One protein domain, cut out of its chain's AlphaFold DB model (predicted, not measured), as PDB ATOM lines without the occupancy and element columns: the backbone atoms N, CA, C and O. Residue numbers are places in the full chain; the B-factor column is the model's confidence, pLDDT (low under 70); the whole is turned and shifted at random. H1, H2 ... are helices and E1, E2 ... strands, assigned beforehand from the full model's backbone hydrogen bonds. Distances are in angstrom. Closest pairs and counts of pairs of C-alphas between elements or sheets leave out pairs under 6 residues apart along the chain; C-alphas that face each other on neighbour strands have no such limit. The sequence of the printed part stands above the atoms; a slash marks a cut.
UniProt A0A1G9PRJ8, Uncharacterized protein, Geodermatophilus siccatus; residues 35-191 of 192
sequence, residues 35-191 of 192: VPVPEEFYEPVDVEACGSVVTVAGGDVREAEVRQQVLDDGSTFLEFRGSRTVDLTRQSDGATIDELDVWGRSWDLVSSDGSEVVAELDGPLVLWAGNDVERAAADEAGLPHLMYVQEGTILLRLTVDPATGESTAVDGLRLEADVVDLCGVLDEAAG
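What this domain is: This is residues 35 to 191 of the 192 residues of an uncharacterized protein of Geodermatophilus siccatus (UniProt A0A1G9PRJ8). Two strongly twisted sheets stand partly face to face as a sandwich with crossed strands, a large sheet of E3, E4, E7, E8, E9, E10 and E11 and a smaller one of E1, E2, E5 and E6. H2 packs on edge strand E11 of the large sheet, H3 packs on both sheets, and the short H1 packs on the smaller one; the turn of the E3 and E4 hairpin and the last printed residues after H3 make the two ends of the longest axis. The printed part has 157 residues, with three named helices and eleven named strands in the order H1, E1 to E9, H2, E10, E11, H3; the neighbour strands are antiparallel in both sheets, the smaller sheet runs E1, E2, E5, E6, and the large one is branched at E10. The class is mixed, helices and strands, and the whole is compact, with a radius of gyration of the C-alphas of 15.7 A and an elongated outline of 54 by 35 by 29 A.

How they stand to each other: In the large sheet E10, residues 146 to 160, bends by 135 degrees at residue 151 and has three neighbours. E8, residues 116 to 122, and E9, residues 125 to 128, lie on one side of it, beside its residues 152 to 159 and 146 to 149; E11, residues 167 to 181, lies on the other side and bends by 114 degrees at residue 178. Across E10 and E11, a hairpin, N 150 and O 178 are 2.9 A apart, within hydrogen-bond range; so are N 119 and O 156 of E8 and E10, at 3.0 A, and N 127 and O 147 of E9 and E10, at 2.9 A. E7, residues 106 to 110, lies on the other side of E8 from E10, with N 109 and O 118 at 2.8 A; E4, residues 76 to 81, is the neighbour of E7 on the other side from E8, with N 78 and O 108 at 2.8 A, and the edge strand E3, residues 65 to 70, is the neighbour of E4 on the other side from E7, with N 67 and O 79 at 2.9 A. In the smaller sheet E1, residues 45 to 49, and E6, residues 96 to 101, are edge strands, and E2, residues 52 to 62, and E5, residues 84 to 90, are inner strands. N 47 and O 54 are 2.9 A apart across E1 and E2, N 57 and O 87 2.9 A across E2 and E5, and N 88 and O 97 2.9 A across E5 and E6. E2 runs on into E3 at 98 degrees and E4 into E5 at 89 degrees, each across a break of 2 residues. The parts of the two sheets that face each other are 11.0 A centre to centre, with the strands at 80 degrees. H2, residues 132 to 141, is on the large sheet at a height of 6.7 A, over none of its strands; its closest C-alphas to E11 are those of Val 133 and Ala 169, 6.2 A. H3, residues 182 to 189, is on both sheets and runs across E5, at 72 degrees on the local plane. H1, residues 39 to 42, is on the smaller sheet, on the same face as H3. Every O i to N i+4 pair is within range in H2 and H3; H1 is too short for one.

Where its parts are: H1 begins at C-alpha 39, (31.194, 17.397, -29.157). E2 is 26.9 A long, E11 22.1 A, E5 20.2 A, E8 and E10 20.1 A each, and H2 14.1 A. E10 begins at C-alpha 146, (47.718, 17.343, -45.763), and H3 ends at C-alpha 189, (49.088, 1.948, -45.803).

The domain as a whole: The two C-alphas farthest apart are those of Asp 72 and Gly 191, 54.1 A. The printed part has no cut. The link E10 to E11, 6 residues, is short, and the other links are tight. Mean pLDDT of the printed part is 90.9, and no printed residue is under 70.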
ATOM      1  N   VAL A  35      37.502  24.877 -20.181       89.62
ATOM      2  CA  VAL A  35      36.326  24.010 -20.322       89.62
ATOM      3  C   VAL A  35      36.594  22.954 -21.400       89.62
ATOM      4  O   VAL A  35      37.348  23.238 -22.334       89.62
ATOM      5  N   PRO A  36      35.990  21.755 -21.328       91.12
ATOM      6  CA  PRO A  36      36.035  20.799 -22.431       91.12
ATOM      7  C   PRO A  36      35.532  21.428 -23.735       91.12
ATOM      8  O   PRO A  36      34.581  22.216 -23.715       91.12
ATOM      9  N   VAL A  37      36.145  21.066 -24.863       83.06
ATOM     10  CA  VAL A  37      35.593  21.407 -26.184       83.06
ATOM     11  C   VAL A  37      34.215  20.743 -26.368       83.06
ATOM     12  O   VAL A  37      33.966  19.682 -25.788       83.06
ATOM     13  N   PRO A  38      33.294  21.349 -27.138       83.56
ATOM     14  CA  PRO A  38      31.985  20.754 -27.391       83.56
ATOM     15  C   PRO A  38      32.100  19.572 -28.378       83.56
ATOM     16  O   PRO A  38      33.098  19.450 -29.084       83.56
ATOM     17  N   GLU A  39      31.103  18.680 -28.425       83.25
ATOM     18  CA  GLU A  39      31.194  17.397 -29.157       83.25
ATOM     19  C   GLU A  39      31.418  17.582 -30.669       83.25
ATOM     20  O   GLU A  39      32.150  16.812 -31.284       83.25
ATOM     21  N   GLU A  40      30.866  18.648 -31.252       81.88
ATOM     22  CA  GLU A  40      31.078  19.058 -32.645       81.88
ATOM     23  C   GLU A  40      32.546  19.361 -33.001       81.88
ATOM     24  O   GLU A  40      32.890  19.408 -34.178       81.88
ATOM     25  N   PHE A  41      33.437  19.517 -32.015       79.00
ATOM     26  CA  PHE A  41      34.885  19.580 -32.244       79.00
ATOM     27  C   PHE A  41      35.466  18.245 -32.752       79.00
ATOM     28  O   PHE A  41      36.535  18.223 -33.356       79.00
ATOM     29  N   TYR A  42      34.771  17.128 -32.515       84.12
ATOM     30  CA  TYR A  42      35.170  15.784 -32.941       84.12
ATOM     31  C   TYR A  42      34.323  15.244 -34.108       84.12
ATOM     32  O   TYR A  42      34.470  14.072 -34.476       84.12
ATOM     33  N   GLU A  43      33.424  16.055 -34.681       87.69
ATOM     34  CA  GLU A  43      32.669  15.667 -35.877       87.69
ATOM     35  C   GLU A  43      33.610  15.515 -37.090       87.69
ATOM     36  O   GLU A  43      34.531  16.319 -37.250       87.69
ATOM     37  N   PRO A  44      33.413  14.499 -37.958       89.75
ATOM     38  CA  PRO A  44      34.302  14.280 -39.093       89.75
ATOM     39  C   PRO A  44      34.288  15.428 -40.107       89.75
ATOM     40  O   PRO A  44      33.220  15.916 -40.488       89.75
ATOM     41  N   VAL A  45      35.468  15.781 -40.614       87.69
ATOM     42  CA  VAL A  45      35.659  16.732 -41.717       87.69
ATOM     43  C   VAL A  45      36.227  16.025 -42.947       87.69
ATOM     44  O   VAL A  45      37.075  15.143 -42.832       87.69
ATOM     45  N   ASP A  46      35.763  16.411 -44.134       91.56
ATOM     46  CA  ASP A  46      36.251  15.886 -45.413       91.56
ATOM     47  C   ASP A  46      37.252  16.870 -46.037       91.56
ATOM     48  O   ASP A  46      36.929  18.035 -46.275       91.56
ATOM     49  N   VAL A  47      38.467  16.393 -46.319       88.19
ATOM     50  CA  VAL A  47      39.577  17.183 -46.870       88.19
ATOM     51  C   VAL A  47      39.917  16.699 -48.282       88.19
ATOM     52  O   VAL A  47      40.272  15.539 -48.482       88.19
ATOM     53  N   GLU A  48      39.851  17.589 -49.271       91.38
ATOM     54  CA  GLU A  48      40.288  17.324 -50.652       91.38
ATOM     55  C   GLU A  48      41.829  17.282 -50.717       91.38
ATOM     56  O   GLU A  48      42.493  18.313 -50.847       91.38
ATOM     57  N   ALA A  49      42.404  16.084 -50.590       90.38
ATOM     58  CA  ALA A  49      43.844  15.845 -50.494       90.38
ATOM     59  C   ALA A  49      44.235  14.461 -51.044       90.38
ATOM     60  O   ALA A  49      43.406  13.577 -51.250       90.38
ATOM     61  N   CYS A  50      45.530  14.243 -51.290       94.00
ATOM     62  CA  CYS A  50      46.065  12.934 -51.702       94.00
ATOM     63  C   CYS A  50      45.414  12.344 -52.975       94.00
ATOM     64  O   CYS A  50      45.332  11.127 -53.134       94.00
ATOM     65  N   GLY A  51      44.920  13.205 -53.875       93.50
ATOM     66  CA  GLY A  51      44.211  12.808 -55.098       93.50
ATOM     67  C   GLY A  51      42.777  12.295 -54.888       93.50
ATOM     68  O   GLY A  51      42.198  11.737 -55.821       93.50
ATOM     69  N   SER A  52      42.210  12.460 -53.690       96.00
ATOM     70  CA  SER A  52      40.863  12.019 -53.321       96.00
ATOM     71  C   SER A  52      40.283  12.917 -52.213       96.00
ATOM     72  O   SER A  52      40.745  14.034 -52.002       96.00
ATOM     73  N   VAL A  53      39.282  12.410 -51.493       96.25
ATOM     74  CA  VAL A  53      38.850  12.951 -50.203       96.25
ATOM     75  C   VAL A  53      39.474  12.105 -49.096       96.25
ATOM     76  O   VAL A  53      39.431  10.872 -49.154       96.25
ATOM     77  N   VAL A  54      40.039  12.759 -48.086       95.94
ATOM     78  CA  VAL A  54      40.445  12.150 -46.818       95.94
ATOM     79  C   VAL A  54      39.493  12.648 -45.740       95.94
ATOM     80  O   VAL A  54      39.441  13.843 -45.461       95.94
ATOM     81  N   THR A  55      38.736  11.737 -45.140       96.75
ATOM     82  CA  THR A  55      37.904  12.039 -43.974       96.75
ATOM     83  C   THR A  55      38.788  12.006 -42.731       96.75
ATOM     84  O   THR A  55      39.437  10.991 -42.481       96.75
ATOM     85  N   VAL A  56      38.809  13.094 -41.961       94.25
ATOM     86  CA  VAL A  56      39.479  13.201 -40.658       94.25
ATOM     87  C   VAL A  56      38.402  13.196 -39.575       94.25
ATOM     88  O   VAL A  56      37.544  14.076 -39.561       94.25
ATOM     89  N   ALA A  57      38.415  12.207 -38.685       91.44
ATOM     90  CA  ALA A  57      37.446  12.044 -37.599       91.44
ATOM     91  C   ALA A  57      38.145  12.062 -36.234       91.44
ATOM     92  O   ALA A  57      39.307  11.686 -36.139       91.44
ATOM     93  N   GLY A  58      37.455  12.472 -35.163       89.69
ATOM     94  CA  GLY A  58      37.987  12.308 -33.804       89.69
ATOM     95  C   GLY A  58      38.003  10.835 -33.381       89.69
ATOM     96  O   GLY A  58      36.962  10.182 -33.459       89.69
ATOM     97  N   GLY A  59      39.144  10.343 -32.898       91.38
ATOM     98  CA  GLY A  59      39.322   8.969 -32.410       91.38
ATOM     99  C   GLY A  59      38.761   8.739 -31.000       91.38
ATOM    100  O   GLY A  59      37.901   9.492 -30.515       91.38
ATOM    101  N   ASP A  60      39.259   7.700 -30.328       94.25
ATOM    102  CA  ASP A  60      38.865   7.270 -28.981       94.25
ATOM    103  C   ASP A  60      39.271   8.272 -27.880       94.25
ATOM    104  O   ASP A  60      38.583   8.387 -26.857       94.25
ATOM    105  N   VAL A  61      40.372   9.019 -28.050       93.50
ATOM    106  CA  VAL A  61      40.832  10.010 -27.063       93.50
ATOM    107  C   VAL A  61      40.200  11.370 -27.358       93.50
ATOM    108  O   VAL A  61      40.445  11.977 -28.400       93.50
ATOM    109  N   ARG A  62      39.404  11.878 -26.409       92.56
ATOM    110  CA  ARG A  62      38.614  13.119 -26.542       92.56
ATOM    111  C   ARG A  62      38.683  13.985 -25.281       92.56
ATOM    112  O   ARG A  62      37.675  14.259 -24.634       92.56
ATOM    113  N   GLU A  63      39.892  14.391 -24.903       92.75
ATOM    114  CA  GLU A  63      40.189  15.142 -23.672       92.75
ATOM    115  C   GLU A  63      40.621  16.596 -23.949       92.75
ATOM    116  O   GLU A  63      41.271  17.225 -23.111       92.75
ATOM    117  N   ALA A  64      40.298  17.139 -25.127       87.94
ATOM    118  CA  ALA A  64      40.651  18.509 -25.471       87.94
ATOM    119  C   ALA A  64      39.833  19.538 -24.667       87.94
ATOM    120  O   ALA A  64      38.623  19.406 -24.462       87.94
ATOM    121  N   GLU A  65      40.509  20.602 -24.251       88.31
ATOM    122  CA  GLU A  65      39.944  21.737 -23.531       88.31
ATOM    123  C   GLU A  65      40.273  23.037 -24.261       88.31
ATOM    124  O   GLU A  65      41.347  23.180 -24.851       88.31
ATOM    125  N   VAL A  66      39.366  24.006 -24.158       88.62
ATOM    126  CA  VAL A  66      39.519  25.365 -24.676       88.62
ATOM    127  C   VAL A  66      39.389  26.385 -23.545       88.62
ATOM    128  O   VAL A  66      38.613  26.207 -22.602       88.62
ATOM    129  N   ARG A  67      40.139  27.482 -23.646       89.00
ATOM    130  CA  ARG A  67      39.945  28.707 -22.866       89.00
ATOM    131  C   ARG A  67      39.776  29.880 -23.822       89.00
ATOM    132  O   ARG A  67      40.507  29.988 -24.799       89.00
ATOM    133  N   GLN A  68      38.829  30.768 -23.527       87.00
ATOM    134  CA  GLN A  68      38.562  31.967 -24.324       87.00
ATOM    135  C   GLN A  68      38.701  33.234 -23.477       87.00
ATOM    136  O   GLN A  68      38.178  33.315 -22.363       87.00
ATOM    137  N   GLN A  69      39.346  34.257 -24.034       87.62
ATOM    138  CA  GLN A  69      39.440  35.594 -23.460       87.62
ATOM    139  C   GLN A  69      39.133  36.654 -24.524       87.62
ATOM    140  O   GLN A  69      39.732  36.657 -25.591       87.62
ATOM    141  N   VAL A  70      38.239  37.598 -24.221       88.50
ATOM    142  CA  VAL A  70      38.088  38.830 -25.017       88.50
ATOM    143  C   VAL A  70      38.999  39.902 -24.418       88.50
ATOM    144  O   VAL A  70      38.968  40.122 -23.204       88.50
ATOM    145  N   LEU A  71      39.826  40.538 -25.247       90.69
ATOM    146  CA  LEU A  71      40.805  41.548 -24.833       90.69
ATOM    147  C   LEU A  71      40.209  42.970 -24.850       90.69
ATOM    148  O   LEU A  71      39.130  43.212 -25.392       90.69
ATOM    149  N   ASP A  72      40.926  43.935 -24.263       93.81
ATOM    150  CA  ASP A  72      40.479  45.337 -24.131       93.81
ATOM    151  C   ASP A  72      40.243  46.053 -25.481       93.81
ATOM    152  O   ASP A  72      39.508  47.042 -25.539       93.81
ATOM    153  N   ASP A  73      40.856  45.575 -26.569       90.88
ATOM    154  CA  ASP A  73      40.662  46.070 -27.941       90.88
ATOM    155  C   ASP A  73      39.506  45.374 -28.694       90.88
ATOM    156  O   ASP A  73      39.190  45.739 -29.830       90.88
ATOM    157  N   GLY A  74      38.847  44.408 -28.047       87.69
ATOM    158  CA  GLY A  74      37.757  43.606 -28.596       87.69
ATOM    159  C   GLY A  74      38.203  42.380 -29.397       87.69
ATOM    160  O   GLY A  74      37.334  41.672 -29.899       87.69
ATOM    161  N   SER A  75      39.509  42.123 -29.538       88.50
ATOM    162  CA  SER A  75      40.008  40.864 -30.106       88.50
ATOM    163  C   SER A  75      39.678  39.677 -29.194       88.50
ATOM    164  O   SER A  75      39.424  39.842 -27.997       88.50
ATOM    165  N   THR A  76      39.657  38.470 -29.758       89.12
ATOM    166  CA  THR A  76      39.420  37.229 -29.012       89.12
ATOM    167  C   THR A  76      40.657  36.348 -29.069       89.12
ATOM    168  O   THR A  76      41.121  35.999 -30.150       89.12
ATOM    169  N   PHE A  77      41.164  35.970 -27.900       88.62
ATOM    170  CA  PHE A  77      42.220  34.986 -27.724       88.62
ATOM    171  C   PHE A  77      41.595  33.643 -27.328       88.62
ATOM    172  O   PHE A  77      40.805  33.578 -26.380       88.62
ATOM    173  N   LEU A  78      41.922  32.591 -28.070       88.00
ATOM    174  CA  LEU A  78      41.532  31.206 -27.822       88.00
ATOM    175  C   LEU A  78      42.798  30.404 -27.539       88.00
ATOM    176  O   LEU A  78      43.770  30.528 -28.271       88.00
ATOM    177  N   GLU A  79      42.787  29.568 -26.510       90.75
ATOM    178  CA  GLU A  79      43.861  28.616 -26.220       90.75
ATOM    179  C   GLU A  79      43.280  27.206 -26.167       90.75
ATOM    180  O   GLU A  79      42.223  27.000 -25.570       90.75
ATOM    181  N   PHE A  80      43.993  26.232 -26.727       88.69
ATOM    182  CA  PHE A  80      43.611  24.825 -26.749       88.69
ATOM    183  C   PHE A  80      44.698  23.952 -26.117       88.69
ATOM    184  O   PHE A  80      45.900  24.180 -26.281       88.69
ATOM    185  N   ARG A  81      44.271  22.918 -25.391       89.69
ATOM    186  CA  ARG A  81      45.149  21.910 -24.777       89.69
ATOM    187  C   ARG A  81      44.431  20.565 -24.666       89.69
ATOM    188  O   ARG A  81      43.257  20.464 -24.995       89.69
ATOM    189  N   GLY A  82      45.121  19.569 -24.118       89.69
ATOM    190  CA  GLY A  82      44.542  18.269 -23.781       89.69
ATOM    191  C   GLY A  82      44.795  17.205 -24.845       89.69
ATOM    192  O   GLY A  82      45.144  17.511 -25.989       89.69
ATOM    193  N   SER A  83      44.670  15.947 -24.433       89.31
ATOM    194  CA  SER A  83      44.912  14.784 -25.286       89.31
ATOM    195  C   SER A  83      43.742  14.582 -26.247       89.31
ATOM    196  O   SER A  83      42.580  14.738 -25.877       89.31
ATOM    197  N   ARG A  84      44.041  14.213 -27.487       91.38
ATOM    198  CA  ARG A  84      43.054  13.866 -28.512       91.38
ATOM    199  C   ARG A  84      43.695  13.043 -29.626       91.38
ATOM    200  O   ARG A  84      44.844  13.301 -29.976       91.38
ATOM    201  N   THR A  85      42.976  12.082 -30.178       93.62
ATOM    202  CA  THR A  85      43.412  11.302 -31.345       93.62
ATOM    203  C   THR A  85      42.509  11.588 -32.538       93.62
ATOM    204  O   THR A  85      41.387  12.077 -32.372       93.62
ATOM    205  N   VAL A  86      43.003  11.333 -33.749       94.94
ATOM    206  CA  VAL A  86      42.209  11.411 -34.982       94.94
ATOM    207  C   VAL A  86      42.460  10.220 -35.894       94.94
ATOM    208  O   VAL A  86      43.591   9.758 -36.034       94.94
ATOM    209  N   ASP A  87      41.403   9.800 -36.576       95.50
ATOM    210  CA  ASP A  87      41.454   8.794 -37.628       95.50
ATOM    211  C   ASP A  87      41.408   9.492 -38.985       95.50
ATOM    212  O   ASP A  87      40.589  10.386 -39.207       95.50
ATOM    213  N   LEU A  88      42.261   9.071 -39.916       97.75
ATOM    214  CA  LEU A  88      42.269   9.562 -41.290       97.75
ATOM    215  C   LEU A  88      41.927   8.414 -42.230       97.75
ATOM    216  O   LEU A  88      42.647   7.423 -42.262       97.75
ATOM    217  N   THR A  89      40.865   8.551 -43.023       97.94
ATOM    218  CA  THR A  89      40.444   7.542 -44.010       97.94
ATOM    219  C   THR A  89      40.392   8.139 -45.411       97.94
ATOM    220  O   THR A  89      39.599   9.042 -45.675       97.94
ATOM    221  N   ARG A  90      41.187   7.608 -46.347       98.12
ATOM    222  CA  ARG A  90      41.137   8.007 -47.760       98.12
ATOM    223  C   ARG A  90      40.010   7.283 -48.499       98.12
ATOM    224  O   ARG A  90      39.984   6.056 -48.572       98.12
ATOM    225  N   GLN A  91      39.088   8.030 -49.104       97.56
ATOM    226  CA  GLN A  91      37.867   7.466 -49.695       97.56
ATOM    227  C   GLN A  91      38.094   6.659 -50.992       97.56
ATOM    228  O   GLN A  91      37.252   5.831 -51.341       97.56
ATOM    229  N   SER A  92      39.200   6.870 -51.721       97.31
ATOM    230  CA  SER A  92      39.472   6.177 -52.995       97.31
ATOM    231  C   SER A  92      39.765   4.682 -52.861       97.31
ATOM    232  O   SER A  92      39.454   3.914 -53.774       97.31
ATOM    233  N   ASP A  93      40.393   4.282 -51.760       96.69
ATOM    234  CA  ASP A  93      40.944   2.945 -51.526       96.69
ATOM    235  C   ASP A  93      40.685   2.414 -50.108       96.69
ATOM    236  O   ASP A  93      40.813   1.212 -49.884       96.69
ATOM    237  N   GLY A  94      40.248   3.267 -49.177       97.00
ATOM    238  CA  GLY A  94      40.010   2.893 -47.786       97.00
ATOM    239  C   GLY A  94      41.291   2.782 -46.963       97.00
ATOM    240  O   GLY A  94      41.266   2.118 -45.933       97.00
ATOM    241  N   ALA A  95      42.394   3.396 -47.406       97.88
ATOM    242  CA  ALA A  95      43.617   3.479 -46.614       97.88
ATOM    243  C   ALA A  95      43.369   4.302 -45.341       97.88
ATOM    244  O   ALA A  95      42.752   5.370 -45.411       97.88
ATOM    245  N   THR A  96      43.841   3.805 -44.197       97.38
ATOM    246  CA  THR A  96      43.563   4.388 -42.878       97.38
ATOM    247  C   THR A  96      44.824   4.651 -42.068       97.38
ATOM    248  O   THR A  96      45.698   3.788 -41.987       97.38
ATOM    249  N   ILE A  97      44.854   5.790 -41.381       97.50
ATOM    250  CA  ILE A  97      45.683   6.016 -40.194       97.50
ATOM    251  C   ILE A  97      44.719   6.031 -39.006       97.50
ATOM    252  O   ILE A  97      43.767   6.806 -39.012       97.50
ATOM    253  N   ASP A  98      44.949   5.142 -38.047       96.69
ATOM    254  CA  ASP A  98      44.088   4.850 -36.894       96.69
ATOM    255  C   ASP A  98      44.729   5.458 -35.635       96.69
ATOM    256  O   ASP A  98      45.933   5.277 -35.426       96.69
ATOM    257  N   GLU A  99      43.955   6.185 -34.828       96.06
ATOM    258  CA  GLU A  99      44.371   6.756 -33.537       96.06
ATOM    259  C   GLU A  99      45.654   7.625 -33.588       96.06
ATOM    260  O   GLU A  99      46.564   7.489 -32.767       96.06
ATOM    261  N   LEU A 100      45.748   8.559 -34.545       94.69
ATOM    262  CA  LEU A 100      46.884   9.484 -34.639       94.69
ATOM    263  C   LEU A 100      46.841  10.537 -33.521       94.69
ATOM    264  O   LEU A 100      45.922  11.356 -33.461       94.69
ATOM    265  N   ASP A 101      47.865  10.553 -32.667       93.50
ATOM    266  CA  ASP A 101      48.014  11.523 -31.577       93.50
ATOM    267  C   ASP A 101      48.062  12.968 -32.093       93.50
ATOM    268  O   ASP A 101      48.931  13.329 -32.881       93.50
ATOM    269  N   VAL A 102      47.175  13.836 -31.599       90.50
ATOM    270  CA  VAL A 102      47.146  15.266 -31.956       90.50
ATOM    271  C   VAL A 102      47.083  16.172 -30.722       90.50
ATOM    272  O   VAL A 102      46.266  17.080 -30.623       90.50
ATOM    273  N   TRP A 103      47.942  15.913 -29.732       85.50
ATOM    274  CA  TRP A 103      47.938  16.554 -28.398       85.50
ATOM    275  C   TRP A 103      48.606  17.936 -28.353       85.50
ATOM    276  O   TRP A 103      48.815  18.504 -27.275       85.50
ATOM    277  N   GLY A 104      48.959  18.460 -29.524       78.94
ATOM    278  CA  GLY A 104      49.504  19.784 -29.734       78.94
ATOM    279  C   GLY A 104      48.704  20.868 -29.023       78.94
ATOM    280  O   GLY A 104      47.464  20.896 -29.077       78.94
ATOM    281  N   ARG A 105      49.434  21.764 -28.354       90.38
ATOM    282  CA  ARG A 105      48.876  23.020 -27.854       90.38
ATOM    283  C   ARG A 105      48.740  23.981 -29.020       90.38
ATOM    284  O   ARG A 105      49.575  23.997 -29.919       90.38
ATOM    285  N   SER A 106      47.715  24.809 -28.975       88.44
ATOM    286  CA  SER A 106      47.574  25.898 -29.928       88.44
ATOM    287  C   SER A 106      46.923  27.104 -29.284       88.44
ATOM    288  O   SER A 106      46.244  26.994 -28.259       88.44
ATOM    289  N   TRP A 107      47.124  28.262 -29.895       90.38
ATOM    290  CA  TRP A 107      46.318  29.439 -29.623       90.38
ATOM    291  C   TRP A 107      45.994  30.184 -30.911       90.38
ATOM    292  O   TRP A 107      46.814  30.225 -31.827       90.38
ATOM    293  N   ASP A 108      44.823  30.818 -30.928       89.31
ATOM    294  CA  ASP A 108      44.384  31.738 -31.973       89.31
ATOM    295  C   ASP A 108      44.143  33.124 -31.363       89.31
ATOM    296  O   ASP A 108      43.515  33.263 -30.313       89.31
ATOM    297  N   LEU A 109      44.594  34.170 -32.050       92.31
ATOM    298  CA  LEU A 109      44.221  35.555 -31.800       92.31
ATOM    299  C   LEU A 109      43.424  36.065 -33.003       92.31
ATOM    300  O   LEU A 109      43.984  36.284 -34.079       92.31
ATOM    301  N   VAL A 110      42.126  36.264 -32.800       90.44
ATOM    302  CA  VAL A 110      41.166  36.729 -33.808       90.44
ATOM    303  C   VAL A 110      40.900  38.223 -33.607       90.44
ATOM    304  O   VAL A 110      40.613  38.655 -32.485       90.44
ATOM    305  N   SER A 111      40.981  39.026 -34.672       90.81
ATOM    306  CA  SER A 111      40.709  40.471 -34.619       90.81
ATOM    307  C   SER A 111      39.276  40.784 -34.164       90.81
ATOM    308  O   SER A 111      38.364  39.966 -34.268       90.81
ATOM    309  N   SER A 112      39.046  42.009 -33.684       89.38
ATOM    310  CA  SER A 112      37.728  42.441 -33.184       89.38
ATOM    311  C   SER A 112      36.628  42.524 -34.251       89.38
ATOM    312  O   SER A 112      35.447  42.599 -33.912       89.38
ATOM    313  N   ASP A 113      37.001  42.508 -35.533       85.62
ATOM    314  CA  ASP A 113      36.097  42.413 -36.682       85.62
ATOM    315  C   ASP A 113      36.077  41.023 -37.341       85.62
ATOM    316  O   ASP A 113      35.357  40.829 -38.321       85.62
ATOM    317  N   GLY A 114      36.833  40.063 -36.797       84.69
ATOM    318  CA  GLY A 114      36.920  38.691 -37.290       84.69
ATOM    319  C   GLY A 114      37.629  38.532 -38.635       84.69
ATOM    320  O   GLY A 114      37.473  37.480 -39.240       84.69
ATOM    321  N   SER A 115      38.347  39.550 -39.129       89.69
ATOM    322  CA  SER A 115      38.991  39.539 -40.453       89.69
ATOM    323  C   SER A 115      40.471  39.134 -40.460       89.69
ATOM    324  O   SER A 115      40.972  38.729 -41.506       89.69
ATOM    325  N   GLU A 116      41.168  39.184 -39.321       92.00
ATOM    326  CA  GLU A 116      42.541  38.681 -39.172       92.00
ATOM    327  C   GLU A 116      42.592  37.578 -38.107       92.00
ATOM    328  O   GLU A 116      42.004  37.712 -37.029       92.00
ATOM    329  N   VAL A 117      43.351  36.515 -38.381       91.06
ATOM    330  CA  VAL A 117      43.681  35.452 -37.422       91.06
ATOM    331  C   VAL A 117      45.197  35.284 -37.368       91.06
ATOM    332  O   VAL A 117      45.852  35.133 -38.401       91.06
ATOM    333  N   VAL A 118      45.769  35.291 -36.166       93.69
ATOM    334  CA  VAL A 118      47.141  34.824 -35.911       93.69
ATOM    335  C   VAL A 118      47.043  33.548 -35.093       93.69
ATOM    336  O   VAL A 118      46.438  33.583 -34.029       93.69
ATOM    337  N   ALA A 119      47.642  32.458 -35.564       90.94
ATOM    338  CA  ALA A 119      47.602  31.167 -34.885       90.94
ATOM    339  C   ALA A 119      49.015  30.631 -34.649       90.94
ATOM    340  O   ALA A 119      49.848  30.675 -35.557       90.94
ATOM    341  N   GLU A 120      49.282  30.110 -33.456       93.19
ATOM    342  CA  GLU A 120      50.503  29.364 -33.138       93.19
ATOM    343  C   GLU A 120      50.117  27.938 -32.757       93.19
ATOM    344  O   GLU A 120      49.237  27.724 -31.922       93.19
ATOM    345  N   LEU A 121      50.736  26.968 -33.423       91.06
ATOM    346  CA  LEU A 121      50.339  25.567 -33.407       91.06
ATOM    347  C   LEU A 121      51.574  24.697 -33.107       91.06
ATOM    348  O   LEU A 121      52.492  24.640 -33.926       91.06
ATOM    349  N   ASP A 122      51.602  24.024 -31.957       91.06
ATOM    350  CA  ASP A 122      52.676  23.097 -31.569       91.06
ATOM    351  C   ASP A 122      52.332  21.652 -31.958       91.06
ATOM    352  O   ASP A 122      51.217  21.196 -31.718       91.06
ATOM    353  N   GLY A 123      53.291  20.885 -32.479       88.31
ATOM    354  CA  GLY A 123      53.143  19.435 -32.658       88.31
ATOM    355  C   GLY A 123      53.010  18.679 -31.317       88.31
ATOM    356  O   GLY A 123      53.541  19.138 -30.300       88.31
ATOM    357  N   PRO A 124      52.341  17.508 -31.277       94.94
ATOM    358  CA  PRO A 124      51.805  16.773 -32.423       94.94
ATOM    359  C   PRO A 124      50.428  17.274 -32.897       94.94
ATOM    360  O   PRO A 124      49.518  17.432 -32.083       94.94
ATOM    361  N   LEU A 125      50.243  17.504 -34.205       91.12
ATOM    362  CA  LEU A 125      48.939  17.851 -34.804       91.12
ATOM    363  C   LEU A 125      48.853  17.532 -36.304       91.12
ATOM    364  O   LEU A 125      49.870  17.419 -36.982       91.12
ATOM    365  N   VAL A 126      47.629  17.459 -36.835       93.62
ATOM    366  CA  VAL A 126      47.350  17.425 -38.282       93.62
ATOM    367  C   VAL A 126      46.993  18.835 -38.767       93.62
ATOM    368  O   VAL A 126      46.225  19.536 -38.110       93.62
ATOM    369  N   LEU A 127      47.533  19.239 -39.920       90.56
ATOM    370  CA  LEU A 127      47.216  20.492 -40.610       90.56
ATOM    371  C   LEU A 127      46.973  20.209 -42.101       90.56
ATOM    372  O   LEU A 127      47.671  19.394 -42.705       90.56
ATOM    373  N   TRP A 128      45.997  20.884 -42.706       90.75
ATOM    374  CA  TRP A 128      45.680  20.763 -44.131       90.75
ATOM    375  C   TRP A 128      45.406  22.123 -44.769       90.75
ATOM    376  O   TRP A 128      45.034  23.072 -44.088       90.75
ATOM    377  N   ALA A 129      45.565  22.204 -46.087       88.75
ATOM    378  CA  ALA A 129      45.180  23.358 -46.889       88.75
ATOM    379  C   ALA A 129      43.753  23.166 -47.433       88.75
ATOM    380  O   ALA A 129      43.537  22.480 -48.438       88.75
ATOM    381  N   GLY A 130      42.766  23.757 -46.757       80.25
ATOM    382  CA  GLY A 130      41.343  23.593 -47.053       80.25
ATOM    383  C   GLY A 130      40.904  24.269 -48.356       80.25
ATOM    384  O   GLY A 130      40.033  23.750 -49.060       80.25
ATOM    385  N   ASN A 131      41.534  25.384 -48.735       84.25
ATOM    386  CA  ASN A 131      41.158  26.157 -49.924       84.25
ATOM    387  C   ASN A 131      42.336  26.475 -50.871       84.25
ATOM    388  O   ASN A 131      43.492  26.151 -50.607       84.25
ATOM    389  N   ASP A 132      42.038  27.110 -52.010       90.88
ATOM    390  CA  ASP A 132      43.037  27.419 -53.048       90.88
ATOM    391  C   ASP A 132      44.096  28.445 -52.605       90.88
ATOM    392  O   ASP A 132      45.212  28.429 -53.124       90.88
ATOM    393  N   VAL A 133      43.771  29.324 -51.651       90.62
ATOM    394  CA  VAL A 133      44.706  30.319 -51.099       90.62
ATOM    395  C   VAL A 133      45.731  29.629 -50.198       90.62
ATOM    396  O   VAL A 133      46.933  29.846 -50.346       90.62
ATOM    397  N   GLU A 134      45.266  28.745 -49.318       89.44
ATOM    398  CA  GLU A 134      46.116  27.921 -48.455       89.44
ATOM    399  C   GLU A 134      46.962  26.936 -49.265       89.44
ATOM    400  O   GLU A 134      48.154  26.800 -48.995       89.44
ATOM    401  N   ARG A 135      46.389  26.295 -50.296       89.31
ATOM    402  CA  ARG A 135      47.129  25.372 -51.176       89.31
ATOM    403  C   ARG A 135      48.262  26.087 -51.910       89.31
ATOM    404  O   ARG A 135      49.375  25.575 -51.943       89.31
ATOM    405  N   ALA A 136      48.018  27.297 -52.419       91.44
ATOM    406  CA  ALA A 136      49.059  28.107 -53.048       91.44
ATOM    407  C   ALA A 136      50.174  28.517 -52.063       91.44
ATOM    408  O   ALA A 136      51.347  28.519 -52.437       91.44
ATOM    409  N   ALA A 137      49.831  28.826 -50.808       89.62
ATOM    410  CA  ALA A 137      50.816  29.136 -49.770       89.62
ATOM    411  C   ALA A 137      51.637  27.901 -49.346       89.62
ATOM    412  O   ALA A 137      52.848  28.007 -49.147       89.62
ATOM    413  N   ALA A 138      51.004  26.726 -49.257       90.38
ATOM    414  CA  ALA A 138      51.686  25.454 -49.025       90.38
ATOM    415  C   ALA A 138      52.641  25.110 -50.183       90.38
ATOM    416  O   ALA A 138      53.804  24.793 -49.932       90.38
ATOM    417  N   ASP A 139      52.201  25.272 -51.438       93.06
ATOM    418  CA  ASP A 139      53.033  25.082 -52.635       93.06
ATOM    419  C   ASP A 139      54.254  26.020 -52.653       93.06
ATOM    420  O   ASP A 139      55.367  25.580 -52.953       93.06
ATOM    421  N   GLU A 140      54.084  27.306 -52.310       93.94
ATOM    422  CA  GLU A 140      55.191  28.276 -52.235       93.94
ATOM    423  C   GLU A 140      56.191  27.930 -51.119       93.94
ATOM    424  O   GLU A 140      57.403  28.077 -51.302       93.94
ATOM    425  N   ALA A 141      55.703  27.418 -49.986       90.00
ATOM    426  CA  ALA A 141      56.527  26.946 -48.877       90.00
ATOM    427  C   ALA A 141      57.150  25.552 -49.107       90.00
ATOM    428  O   ALA A 141      58.047  25.157 -48.360       90.00
ATOM    429  N   GLY A 142      56.710  24.815 -50.134       93.81
ATOM    430  CA  GLY A 142      57.135  23.441 -50.408       93.81
ATOM    431  C   GLY A 142      56.587  22.414 -49.412       93.81
ATOM    432  O   GLY A 142      57.281  21.443 -49.108       93.81
ATOM    433  N   LEU A 143      55.382  22.641 -48.881       92.06
ATOM    434  CA  LEU A 143      54.730  21.808 -47.866       92.06
ATOM    435  C   LEU A 143      53.627  20.913 -48.459       92.06
ATOM    436  O   LEU A 143      52.994  21.299 -49.445       92.06
ATOM    437  N   PRO A 144      53.343  19.743 -47.855       93.75
ATOM    438  CA  PRO A 144      52.208  18.914 -48.254       93.75
ATOM    439  C   PRO A 144      50.872  19.613 -47.965       93.75
ATOM    440  O   PRO A 144      50.746  20.370 -47.004       93.75
ATOM    441  N   HIS A 145      49.842  19.322 -48.765       91.69
ATOM    442  CA  HIS A 145      48.491  19.882 -48.564       91.69
ATOM    443  C   HIS A 145      47.714  19.198 -47.429       91.69
ATOM    444  O   HIS A 145      46.712  19.741 -46.976       91.69
ATOM    445  N   LEU A 146      48.173  18.032 -46.969       94.88
ATOM    446  CA  LEU A 146      47.718  17.343 -45.763       94.88
ATOM    447  C   LEU A 146      48.963  16.796 -45.058       94.88
ATOM    448  O   LEU A 146      49.676  15.960 -45.613       94.88
ATOM    449  N   MET A 147      49.249  17.293 -43.859       94.12
ATOM    450  CA  MET A 147      50.505  17.019 -43.169       94.12
ATOM    451  C   MET A 147      50.329  16.816 -41.667       94.12
ATOM    452  O   MET A 147      49.419  17.361 -41.044       94.12
ATOM    453  N   TYR A 148      51.242  16.044 -41.088       95.88
ATOM    454  CA  TYR A 148      51.362  15.855 -39.651       95.88
ATOM    455  C   TYR A 148      52.612  16.565 -39.148       95.88
ATOM    456  O   TYR A 148      53.720  16.319 -39.621       95.88
ATOM    457  N   VAL A 149      52.419  17.458 -38.189       93.25
ATOM    458  CA  VAL A 149      53.476  18.197 -37.509       93.25
ATOM    459  C   VAL A 149      53.862  17.367 -36.296       93.25
ATOM    460  O   VAL A 149      53.089  17.303 -35.346       93.25
ATOM    461  N   GLN A 150      55.009  16.688 -36.332       92.88
ATOM    462  CA  GLN A 150      55.376  15.721 -35.291       92.88
ATOM    463  C   GLN A 150      55.940  16.401 -34.032       92.88
ATOM    464  O   GLN A 150      55.574  16.038 -32.916       92.88
ATOM    465  N   GLU A 151      56.815  17.388 -34.211       93.69
ATOM    466  CA  GLU A 151      57.445  18.170 -33.140       93.69
ATOM    467  C   GLU A 151      57.741  19.590 -33.648       93.69
ATOM    468  O   GLU A 151      58.036  19.778 -34.827       93.69
ATOM    469  N   GLY A 152      57.708  20.584 -32.756       94.00
ATOM    470  CA  GLY A 152      58.003  21.987 -33.063       94.00
ATOM    471  C   GLY A 152      56.753  22.818 -33.342       94.00
ATOM    472  O   GLY A 152      55.641  22.372 -33.071       94.00
ATOM    473  N   THR A 153      56.943  24.035 -33.852       93.50
ATOM    474  CA  THR A 153      55.906  25.082 -33.852       93.50
ATOM    475  C   THR A 153      55.674  25.668 -35.246       93.50
ATOM    476  O   THR A 153      56.617  25.926 -36.001       93.50
ATOM    477  N   ILE A 154      54.410  25.939 -35.571       89.44
ATOM    478  CA  ILE A 154      53.982  26.711 -36.744       89.44
ATOM    479  C   ILE A 154      53.367  28.025 -36.271       89.44
ATOM    480  O   ILE A 154      52.503  28.013 -35.402       89.44
ATOM    481  N   LEU A 155      53.761  29.147 -36.874       93.06
ATOM    482  CA  LEU A 155      53.078  30.432 -36.716       93.06
ATOM    483  C   LEU A 155      52.445  30.839 -38.052       93.06
ATOM    484  O   LEU A 155      53.144  31.011 -39.055       93.06
ATOM    485  N   LEU A 156      51.129  31.024 -38.036       89.88
ATOM    486  CA  LEU A 156      50.297  31.433 -39.162       89.88
ATOM    487  C   LEU A 156      49.750  32.844 -38.939       89.88
ATOM    488  O   LEU A 156      49.418  33.238 -37.820       89.88
ATOM    489  N   ARG A 157      49.594  33.593 -40.029       93.75
ATOM    490  CA  ARG A 157      48.746  34.782 -40.101       93.75
ATOM    491  C   ARG A 157      47.883  34.702 -41.347       93.75
ATOM    492  O   ARG A 157      48.408  34.532 -42.446       93.75
ATOM    493  N   LEU A 158      46.583  34.855 -41.153       90.56
ATOM    494  CA  LEU A 158      45.560  34.728 -42.178       90.56
ATOM    495  C   LEU A 158      44.690  35.984 -42.192       90.56
ATOM    496  O   LEU A 158      44.260  36.443 -41.133       90.56
ATOM    497  N   THR A 159      44.361  36.470 -43.385       93.19
ATOM    498  CA  THR A 159      43.175  37.307 -43.595       93.19
ATOM    499  C   THR A 159      42.020  36.377 -43.955       93.19
ATOM    500  O   THR A 159      42.167  35.547 -44.853       93.19
ATOM    501  N   VAL A 160      40.868  36.509 -43.303       86.81
ATOM    502  CA  VAL A 160      39.684  35.649 -43.491       86.81
ATOM    503  C   VAL A 160      38.446  36.474 -43.859       86.81
ATOM    504  O   VAL A 160      38.357  37.656 -43.524       86.81
ATOM    505  N   ASP A 161      37.473  35.873 -44.549       82.62
ATOM    506  CA  ASP A 161      36.142  36.475 -44.698       82.62
ATOM    507  C   ASP A 161      35.345  36.246 -43.396       82.62
ATOM    508  O   ASP A 161      35.014  35.098 -43.085       82.62
ATOM    509  N   PRO A 162      34.983  37.294 -42.628       79.88
ATOM    510  CA  PRO A 162      34.286  37.135 -41.349       79.88
ATOM    511  C   PRO A 162      32.853  36.584 -41.479       79.88
ATOM    512  O   PRO A 162      32.215  36.297 -40.466       79.88
ATOM    513  N   ALA A 163      32.307  36.455 -42.694       81.06
ATOM    514  CA  ALA A 163      31.004  35.838 -42.936       81.06
ATOM    515  C   ALA A 163      31.075  34.322 -43.194       81.06
ATOM    516  O   ALA A 163      30.067  33.644 -42.975       81.06
ATOM    517  N   THR A 164      32.215  33.789 -43.657       79.88
ATOM    518  CA  THR A 164      32.390  32.350 -43.962       79.88
ATOM    519  C   THR A 164      33.454  31.664 -43.102       79.88
ATOM    520  O   THR A 164      33.377  30.455 -42.901       79.88
ATOM    521  N   GLY A 165      34.419  32.418 -42.570       77.69
ATOM    522  CA  GLY A 165      35.611  31.897 -41.899       77.69
ATOM    523  C   GLY A 165      36.681  31.363 -42.860       77.69
ATOM    524  O   GLY A 165      37.693  30.839 -42.403       77.69
ATOM    525  N   GLU A 166      36.482  31.475 -44.178       83.06
ATOM    526  CA  GLU A 166      37.455  31.030 -45.180       83.06
ATOM    527  C   GLU A 166      38.622  32.018 -45.270       83.06
ATOM    528  O   GLU A 166      38.418  33.236 -45.269       83.06
ATOM    529  N   SER A 167      39.851  31.512 -45.404       86.00
ATOM    530  CA  SER A 167      41.001  32.375 -45.665       86.00
ATOM    531  C   SER A 167      40.935  32.992 -47.065       86.00
ATOM    532  O   SER A 167      40.570  32.360 -48.056       86.00
ATOM    533  N   THR A 168      41.304  34.265 -47.139       91.44
ATOM    534  CA  THR A 168      41.396  35.055 -48.373       91.44
ATOM    535  C   THR A 168      42.832  35.497 -48.665       91.44
ATOM    536  O   THR A 168      43.150  35.803 -49.814       91.44
ATOM    537  N   ALA A 169      43.713  35.463 -47.656       92.06
ATOM    538  CA  ALA A 169      45.164  35.556 -47.798       92.06
ATOM    539  C   ALA A 169      45.885  34.774 -46.684       92.06
ATOM    540  O   ALA A 169      45.388  34.687 -45.560       92.06
ATOM    541  N   VAL A 170      47.086  34.270 -46.988       90.38
ATOM    542  CA  VAL A 170      48.082  33.844 -45.991       90.38
ATOM    543  C   VAL A 170      49.158  34.928 -45.927       90.38
ATOM    544  O   VAL A 170      50.043  34.995 -46.777       90.38
ATOM    545  N   ASP A 171      49.061  35.812 -44.937       90.19
ATOM    546  CA  ASP A 171      49.938  36.981 -44.779       90.19
ATOM    547  C   ASP A 171      51.267  36.650 -44.085       90.19
ATOM    548  O   ASP A 171      52.204  37.455 -44.079       90.19
ATOM    549  N   GLY A 172      51.363  35.465 -43.480       84.56
ATOM    550  CA  GLY A 172      52.591  34.965 -42.884       84.56
ATOM    551  C   GLY A 172      52.515  33.483 -42.546       84.56
ATOM    552  O   GLY A 172      51.540  33.015 -41.968       84.56
ATOM    553  N   LEU A 173      53.588  32.768 -42.864       89.81
ATOM    554  CA  LEU A 173      53.828  31.387 -42.467       89.81
ATOM    555  C   LEU A 173      55.280  31.286 -41.993       89.81
ATOM    556  O   LEU A 173      56.210  31.607 -42.736       89.81
ATOM    557  N   ARG A 174      55.482  30.852 -40.749       92.00
ATOM    558  CA  ARG A 174      56.791  30.475 -40.208       92.00
ATOM    559  C   ARG A 174      56.693  29.053 -39.683       92.00
ATOM    560  O   ARG A 174      55.871  28.774 -38.817       92.00
ATOM    561  N   LEU A 175      57.556  28.192 -40.204       89.81
ATOM    562  CA  LEU A 175      57.633  26.784 -39.849       89.81
ATOM    563  C   LEU A 175      58.947  26.518 -39.110       89.81
ATOM    564  O   LEU A 175      60.023  26.692 -39.681       89.81
ATOM    565  N   GLU A 176      58.854  26.100 -37.851       94.75
ATOM    566  CA  GLU A 176      59.979  25.646 -37.024       94.75
ATOM    567  C   GLU A 176      59.633  24.276 -36.426       94.75
ATOM    568  O   GLU A 176      59.666  24.075 -35.213       94.75
ATOM    569  N   ALA A 177      59.245  23.351 -37.310       92.25
ATOM    570  CA  ALA A 177      58.699  22.045 -36.965       92.25
ATOM    571  C   ALA A 177      59.154  20.939 -37.931       92.25
ATOM    572  O   ALA A 177      59.530  21.225 -39.071       92.25
ATOM    573  N   ASP A 178      59.096  19.690 -37.471       95.44
ATOM    574  CA  ASP A 178      59.243  18.495 -38.305       95.44
ATOM    575  C   ASP A 178      57.876  18.084 -38.873       95.44
ATOM    576  O   ASP A 178      56.877  18.036 -38.148       95.44
ATOM    577  N   VAL A 179      57.825  17.839 -40.182       94.38
ATOM    578  CA  VAL A 179      56.585  17.737 -40.961       94.38
ATOM    579  C   VAL A 179      56.604  16.482 -41.824       94.38
ATOM    580  O   VAL A 179      57.477  16.298 -42.671       94.38
ATOM    581  N   VAL A 180      55.582  15.650 -41.643       96.88
ATOM    582  CA  VAL A 180      55.353  14.405 -42.379       96.88
ATOM    583  C   VAL A 180      54.231  14.607 -43.396       96.88
ATOM    584  O   VAL A 180      53.158  15.106 -43.056       96.88
ATOM    585  N   ASP A 181      54.461  14.184 -44.639       97.19
ATOM    586  CA  ASP A 181      53.428  14.098 -45.675       97.19
ATOM    587  C   ASP A 181      52.497  12.909 -45.392       97.19
ATOM    588  O   ASP A 181      52.880  11.746 -45.548       97.19
ATOM    589  N   LEU A 182      51.262  13.200 -44.982       97.00
ATOM    590  CA  LEU A 182      50.271  12.172 -44.662       97.00
ATOM    591  C   LEU A 182      49.738  11.459 -45.908       97.00
ATOM    592  O   LEU A 182      49.273  10.327 -45.795       97.00
ATOM    593  N   CYS A 183      49.845  12.058 -47.097       97.06
ATOM    594  CA  CYS A 183      49.504  11.369 -48.338       97.06
ATOM    595  C   CYS A 183      50.491  10.236 -48.630       97.06
ATOM    596  O   CYS A 183      50.063   9.155 -49.030       97.06
ATOM    597  N   GLY A 184      51.782  10.447 -48.355       97.31
ATOM    598  CA  GLY A 184      52.797   9.395 -48.432       97.31
ATOM    599  C   GLY A 184      52.537   8.251 -47.448       97.31
ATOM    600  O   GLY A 184      52.619   7.087 -47.828       97.31
ATOM    601  N   VAL A 185      52.140   8.568 -46.210       97.38
ATOM    602  CA  VAL A 185      51.781   7.555 -45.195       97.38
ATOM    603  C   VAL A 185      50.536   6.755 -45.610       97.38
ATOM    604  O   VAL A 185      50.513   5.534 -45.468       97.38
ATOM    605  N   LEU A 186      49.517   7.414 -46.174       97.56
ATOM    606  CA  LEU A 186      48.322   6.745 -46.704       97.56
ATOM    607  C   LEU A 186      48.631   5.874 -47.936       97.56
ATOM    608  O   LEU A 186      48.029   4.813 -48.091       97.56
ATOM    609  N   ASP A 187      49.577   6.277 -48.790       97.31
ATOM    610  CA  ASP A 187      50.053   5.461 -49.918       97.31
ATOM    611  C   ASP A 187      50.808   4.204 -49.462       97.31
ATOM    612  O   ASP A 187      50.653   3.148 -50.079       97.31
ATOM    613  N   GLU A 188      51.587   4.286 -48.379       94.88
ATOM    614  CA  GLU A 188      52.214   3.114 -47.755       94.88
ATOM    615  C   GLU A 188      51.152   2.179 -47.153       94.88
ATOM    616  O   GLU A 188      51.148   0.987 -47.460       94.88
ATOM    617  N   ALA A 189      50.185   2.718 -46.400       92.25
ATOM    618  CA  ALA A 189      49.088   1.948 -45.803       92.25
ATOM    619  C   ALA A 189      48.153   1.278 -46.835       92.25
ATOM    620  O   ALA A 189      47.536   0.259 -46.538       92.25
ATOM    621  N   ALA A 190      48.049   1.823 -48.052       88.69
ATOM    622  CA  ALA A 190      47.305   1.219 -49.163       88.69
ATOM    623  C   ALA A 190      48.045   0.048 -49.850       88.69
ATOM    624  O   ALA A 190      47.455  -0.649 -50.682       88.69
ATOM    625  N   GLY A 191      49.345  -0.118 -49.577       78.31
ATOM    626  CA  GLY A 191      50.222  -1.091 -50.234       78.31
ATOM    627  C   GLY A 191      50.411  -2.425 -49.501       78.31
ATOM    628  O   GLY A 191      50.918  -3.363 -50.126       78.31
TER     629      GLY A 191